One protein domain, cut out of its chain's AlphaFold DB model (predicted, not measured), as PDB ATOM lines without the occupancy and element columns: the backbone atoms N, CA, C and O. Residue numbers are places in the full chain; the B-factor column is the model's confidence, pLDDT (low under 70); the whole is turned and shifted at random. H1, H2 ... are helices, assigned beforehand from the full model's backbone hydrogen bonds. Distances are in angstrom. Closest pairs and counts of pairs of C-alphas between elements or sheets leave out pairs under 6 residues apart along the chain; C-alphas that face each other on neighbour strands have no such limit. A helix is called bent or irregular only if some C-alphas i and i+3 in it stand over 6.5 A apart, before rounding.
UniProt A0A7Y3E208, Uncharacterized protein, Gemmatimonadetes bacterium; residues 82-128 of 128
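This is residues 82 to 128 of the 128 residues of an uncharacterized protein of Gemmatimonadetes bacterium (UniProt A0A7Y3E208). There is little regular structure here: a small rounded body of loops with two short helices, H1 and then H2, set in it. The loop of residues 99 to 116 fills one end of the long axis, and both ends of the printed part lie toward the other. The printed part has 47 residues, 11 of them in named elements, with no named strand, and is all helix by class. It is compact, with a radius of gyration of the C-alphas of 10.4 A, and spans 26 by 22 by 18 A.

From C-alpha 82 at (70.631, 97.473, 64.544), residues 82 to 94 hold no named element. H1, residues 95 to 98, begins at (57.737, 87.990, 64.344). H2, residues 117 to 123, is 11.8 A long and ends at (64.978, 99.828, 59.084). H2 is irregular, but only just: C-alphas 118 and 121 are 6.9 A apart.

H1 and H2 are close but not clearly touching, their closest C-alphas, of Ser 95 and Ala 117, 5.9 A apart. H1 is too short for an O i to N i+4 pair; H2 has 0 of 3 within hydrogen-bond range, and 2 of 4 O i to N i+3 pairs.

The C-alphas farthest apart, of Gly 114 and Gly 128, are 28.3 A apart. The printed part has no cut, and the 18 residues from H1 to H2 make a long link. Mean pLDDT of the printed part is 88.6; residue 128, the chain's last, is under 70.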
ATOM      1  N   GLY A  82      69.547  98.455  64.533       88.75
ATOM      2  CA  GLY A  82      70.631  97.473  64.544       88.75
ATOM      3  C   GLY A  82      70.651  96.620  63.273       88.75
ATOM      4  O   GLY A  82      69.597  96.287  62.727       88.75
ATOM      5  N   ALA A  83      71.846  96.231  62.829       91.88
ATOM      6  CA  ALA A  83      71.998  95.307  61.712       91.88
ATOM      7  C   ALA A  83      71.502  93.897  62.075       91.88
ATOM      8  O   ALA A  83      71.648  93.449  63.215       91.88
ATOM      9  N   ILE A  84      70.945  93.186  61.097       91.94
ATOM     10  CA  ILE A  84      70.490  91.800  61.240       91.94
ATOM     11  C   ILE A  84      71.724  90.884  61.183       91.94
ATOM     12  O   ILE A  84      72.391  90.844  60.147       91.94
ATOM     13  N   PRO A  85      72.045  90.135  62.256       91.81
ATOM     14  CA  PRO A  85      73.281  89.354  62.346       91.81
ATOM     15  C   PRO A  85      73.172  87.945  61.733       91.81
ATOM     16  O   PRO A  85      74.055  87.116  61.937       91.81
ATOM     17  N   HIS A  86      72.076  87.635  61.040       92.19
ATOM     18  CA  HIS A  86      71.789  86.318  60.476       92.19
ATOM     19  C   HIS A  86      71.215  86.433  59.058       92.19
ATOM     20  O   HIS A  86      70.732  87.490  58.652       92.19
ATOM     21  N   ASP A  87      71.225  85.326  58.313       91.88
ATOM     22  CA  ASP A  87      70.584  85.260  57.001       91.88
ATOM     23  C   ASP A  87      69.052  85.363  57.102       91.88
ATOM     24  O   ASP A  87      68.444  85.029  58.124       91.88
ATOM     25  N   LEU A  88      68.422  85.817  56.019       90.44
ATOM     26  CA  LEU A  88      66.964  85.923  55.904       90.44
ATOM     27  C   LEU A  88      66.334  84.760  55.122       90.44
ATOM     28  O   LEU A  88      65.123  84.762  54.894       90.44
ATOM     29  N   ALA A  89      67.116  83.764  54.693       92.06
ATOM     30  CA  ALA A  89      66.610  82.693  53.842       92.06
ATOM     31  C   ALA A  89      65.592  81.834  54.618       92.06
ATOM     32  O   ALA A  89      65.938  81.095  55.542       92.06
ATOM     33  N   GLY A  90      64.312  81.964  54.252       90.75
ATOM     34  CA  GLY A  90      63.194  81.326  54.956       90.75
ATOM     35  C   GLY A  90      62.910  81.900  56.351       90.75
ATOM     36  O   GLY A  90      62.337  81.196  57.181       90.75
ATOM     37  N   LYS A  91      63.350  83.137  56.636       90.75
ATOM     38  CA  LYS A  91      63.149  83.848  57.919       90.75
ATOM     39  C   LYS A  91      62.574  85.255  57.724       90.75
ATOM     40  O   LYS A  91      62.854  86.169  58.495       90.75
ATOM     41  N   ASP A  92      61.789  85.429  56.674       86.94
ATOM     42  CA  ASP A  92      61.126  86.673  56.288       86.94
ATOM     43  C   ASP A  92      60.013  87.083  57.265       86.94
ATOM     44  O   ASP A  92      59.787  88.271  57.478       86.94
ATOM     45  N   ASN A  93      59.378  86.127  57.952       89.88
ATOM     46  CA  ASN A  93      58.456  86.432  59.046       89.88
ATOM     47  C   ASN A  93      59.202  86.650  60.377       89.88
ATOM     48  O   ASN A  93      59.263  85.760  61.230       89.88
ATOM     49  N   CYS A  94      59.743  87.856  60.568       91.31
ATOM     50  CA  CYS A  94      60.566  88.225  61.727       91.31
ATOM     51  C   CYS A  94      59.875  87.940  63.077       91.31
ATOM     52  O   CYS A  94      60.509  87.494  64.037       91.31
ATOM     53  N   SER A  95      58.556  88.155  63.136       90.19
ATOM     54  CA  SER A  95      57.737  87.990  64.344       90.19
ATOM     55  C   SER A  95      57.645  86.545  64.855       90.19
ATOM     56  O   SER A  95      57.396  86.335  66.043       90.19
ATOM     57  N   MET A  96      57.926  85.545  64.010       90.25
ATOM     58  CA  MET A  96      57.950  84.134  64.426       90.25
ATOM     59  C   MET A  96      58.960  83.874  65.545       90.25
ATOM     60  O   MET A  96      58.706  83.057  66.427       90.25
ATOM     61  N   CYS A  97      60.089  84.583  65.512       91.69
ATOM     62  CA  CYS A  97      61.165  84.439  66.488       91.69
ATOM     63  C   CYS A  97      61.228  85.651  67.429       91.69
ATOM     64  O   CYS A  97      61.380  85.489  68.638       91.69
ATOM     65  N   HIS A  98      61.055  86.865  66.900       92.44
ATOM     66  CA  HIS A  98      61.240  88.115  67.648       92.44
ATOM     67  C   HIS A  98      59.972  88.635  68.351       92.44
ATOM     68  O   HIS A  98      59.956  89.766  68.834       92.44
ATOM     69  N   SER A  99      58.912  87.828  68.462       90.25
ATOM     70  CA  SER A  99      57.705  88.173  69.239       90.25
ATOM     71  C   SER A  99      57.920  88.181  70.757       90.25
ATOM     72  O   SER A  99      57.041  88.612  71.497       90.25
ATOM     73  N   GLY A 100      59.057  87.666  71.234       90.25
ATOM     74  CA  GLY A 100      59.324  87.454  72.659       90.25
ATOM     75  C   GLY A 100      58.724  86.164  73.229       90.25
ATOM     76  O   GLY A 100      58.926  85.875  74.403       90.25
ATOM     77  N   ALA A 101      58.031  85.365  72.410       90.44
ATOM     78  CA  ALA A 101      57.511  84.057  72.816       90.44
ATOM     79  C   ALA A 101      58.568  82.935  72.768       90.44
ATOM     80  O   ALA A 101      58.379  81.886  73.380       90.44
ATOM     81  N   MET A 102      59.665  83.132  72.028       92.31
ATOM     82  CA  MET A 102      60.731  82.144  71.861       92.31
ATOM     83  C   MET A 102      61.856  82.380  72.872       92.31
ATOM     84  O   MET A 102      62.496  83.431  72.873       92.31
ATOM     85  N   GLU A 103      62.123  81.385  73.718       92.56
ATOM     86  CA  GLU A 103      63.192  81.452  74.716       92.56
ATOM     87  C   GLU A 103      64.569  81.619  74.052       92.56
ATOM     88  O   GLU A 103      64.886  80.959  73.062       92.56
ATOM     89  N   GLY A 104      65.390  82.523  74.591       89.19
ATOM     90  CA  GLY A 104      66.732  82.810  74.075       89.19
ATOM     91  C   GLY A 104      66.778  83.718  72.840       89.19
ATOM     92  O   GLY A 104      67.876  84.079  72.416       89.19
ATOM     93  N   MET A 105      65.632  84.130  72.287       90.81
ATOM     94  CA  MET A 105      65.569  85.084  71.177       90.81
ATOM     95  C   MET A 105      65.280  86.504  71.692       90.81
ATOM     96  O   MET A 105      64.365  86.679  72.501       90.81
ATOM     97  N   PRO A 106      66.005  87.546  71.237       90.31
ATOM     98  CA  PRO A 106      65.649  88.919  71.574       90.31
ATOM     99  C   PRO A 106      64.267  89.266  71.010       90.31
ATOM    100  O   PRO A 106      63.985  89.018  69.839       90.31
ATOM    101  N   ALA A 107      63.413  89.863  71.836       91.31
ATOM    102  CA  ALA A 107      62.124  90.384  71.399       91.31
ATOM    103  C   ALA A 107      62.281  91.751  70.720       91.31
ATOM    104  O   ALA A 107      63.210  92.505  71.030       91.31
ATOM    105  N   ALA A 108      61.336  92.098  69.845       90.25
ATOM    106  CA  ALA A 108      61.185  93.474  69.395       90.25
ATOM    107  C   ALA A 108      60.923  94.401  70.607       90.25
ATOM    108  O   ALA A 108      60.165  94.026  71.507       90.25
ATOM    109  N   PRO A 109      61.534  95.600  70.668       88.81
ATOM    110  CA  PRO A 109      61.281  96.549  71.750       88.81
ATOM    111  C   PRO A 109      59.812  96.985  71.807       88.81
ATOM    112  O   PRO A 109      59.128  96.990  70.789       88.81
ATOM    113  N   ALA A 110      59.349  97.470  72.963       88.75
ATOM    114  CA  ALA A 110      57.979  97.978  73.117       88.75
ATOM    115  C   ALA A 110      57.628  99.115  72.131       88.75
ATOM    116  O   ALA A 110      56.483  99.237  71.717       88.75
ATOM    117  N   SER A 111      58.615  99.896  71.671       86.00
ATOM    118  CA  SER A 111      58.424 100.913  70.620       86.00
ATOM    119  C   SER A 111      58.016 100.346  69.251       86.00
ATOM    120  O   SER A 111      57.704 101.101  68.333       86.00
ATOM    121  N   HIS A 112      58.043  99.022  69.088       89.69
ATOM    122  CA  HIS A 112      57.619  98.325  67.876       89.69
ATOM    123  C   HIS A 112      56.192  97.775  67.968       89.69
ATOM    124  O   HIS A 112      55.745  97.091  67.045       89.69
ATOM    125  N   GLU A 113      55.464  98.065  69.049       86.75
ATOM    126  CA  GLU A 113      54.067  97.665  69.191       86.75
ATOM    127  C   GLU A 113      53.221  98.176  68.012       86.75
ATOM    128  O   GLU A 113      53.330  99.325  67.586       86.75
ATOM    129  N   GLY A 114      52.403  97.289  67.440       84.06
ATOM    130  CA  GLY A 114      51.532  97.605  66.304       84.06
ATOM    131  C   GLY A 114      52.224  97.686  64.937       84.06
ATOM    132  O   GLY A 114      51.532  97.872  63.937       84.06
ATOM    133  N   ARG A 115      53.550  97.512  64.847       86.62
ATOM    134  CA  ARG A 115      54.249  97.463  63.552       86.62
ATOM    135  C   ARG A 115      53.991  96.138  62.840       86.62
ATOM    136  O   ARG A 115      54.050  95.067  63.442       86.62
ATOM    137  N   ALA A 116      53.742  96.214  61.536       83.94
ATOM    138  CA  ALA A 116      53.587  95.031  60.704       83.94
ATOM    139  C   ALA A 116      54.939  94.318  60.512       83.94
ATOM    140  O   ALA A 116      55.987  94.958  60.410       83.94
ATOM    141  N   ALA A 117      54.923  92.981  60.486       82.12
ATOM    142  CA  ALA A 117      56.140  92.161  60.445       82.12
ATOM    143  C   ALA A 117      56.964  92.346  59.155       82.12
ATOM    144  O   ALA A 117      58.165  92.098  59.147       82.12
ATOM    145  N   ASP A 118      56.338  92.811  58.079       81.38
ATOM    146  CA  ASP A 118      56.984  93.137  56.806       81.38
ATOM    147  C   ASP A 118      57.756  94.471  56.838       81.38
ATOM    148  O   ASP A 118      58.576  94.736  55.960       81.38
ATOM    149  N   THR A 119      57.570  95.296  57.875       87.25
ATOM    150  CA  THR A 119      58.279  96.580  58.020       87.25
ATOM    151  C   THR A 119      59.675  96.443  58.630       87.25
ATOM    152  O   THR A 119      60.475  97.372  58.545       87.25
ATOM    153  N   CYS A 120      60.023  95.289  59.215       90.06
ATOM    154  CA  CYS A 120      61.279  95.115  59.953       90.06
ATOM    155  C   CYS A 120      62.512  95.411  59.085       90.06
ATOM    156  O   CYS A 120      63.400  96.158  59.499       90.06
ATOM    157  N   ALA A 121      62.527  94.885  57.856       88.56
ATOM    158  CA  ALA A 121      63.624  95.054  56.904       88.56
ATOM    159  C   ALA A 121      63.691  96.459  56.270       88.56
ATOM    160  O   ALA A 121      64.635  96.772  55.534       88.56
ATOM    161  N   MET A 122      62.708  97.329  56.540       87.38
ATOM    162  CA  MET A 122      62.772  98.733  56.122       87.38
ATOM    163  C   MET A 122      63.869  99.466  56.900       87.38
ATOM    164  O   MET A 122      64.649 100.188  56.282       87.38
ATOM    165  N   CYS A 123      63.986  99.199  58.207       88.38
ATOM    166  CA  CYS A 123      64.978  99.828  59.084       88.38
ATOM    167  C   CYS A 123      66.159  98.898  59.401       88.38
ATOM    168  O   CYS A 123      67.310  99.324  59.350       88.38
ATOM    169  N   HIS A 124      65.899  97.624  59.703       90.75
ATOM    170  CA  HIS A 124      66.944  96.655  60.032       90.75
ATOM    171  C   HIS A 124      67.505  96.024  58.755       90.75
ATOM    172  O   HIS A 124      66.825  95.250  58.083       90.75
ATOM    173  N   LYS A 125      68.752  96.344  58.408       88.62
ATOM    174  CA  LYS A 125      69.431  95.784  57.229       88.62
ATOM    175  C   LYS A 125      70.358  94.631  57.621       88.62
ATOM    176  O   LYS A 125      70.898  94.665  58.727       88.62
ATOM    177  N   PRO A 126      70.562  93.615  56.761       90.00
ATOM    178  CA  PRO A 126      71.592  92.600  56.978       90.00
ATOM    179  C   PRO A 126      72.953  93.228  57.273       90.00
ATOM    180  O   PRO A 126      73.323  94.223  56.649       90.00
ATOM    181  N   ALA A 127      73.697  92.643  58.212       82.81
ATOM    182  CA  ALA A 127      75.122  92.926  58.315       82.81
ATOM    183  C   ALA A 127      75.785  92.502  56.991       82.81
ATOM    184  O   ALA A 127      75.567  91.379  56.533       82.81
ATOM    185  N   GLY A 128      76.492  93.435  56.348       60.62
ATOM    186  CA  GLY A 128      77.184  93.201  55.075       60.62
ATOM    187  C   GLY A 128      78.337  92.212  55.171       60.62
ATOM    188  O   GLY A 128      78.839  91.981  56.294       60.62
TER     189      GLY A 128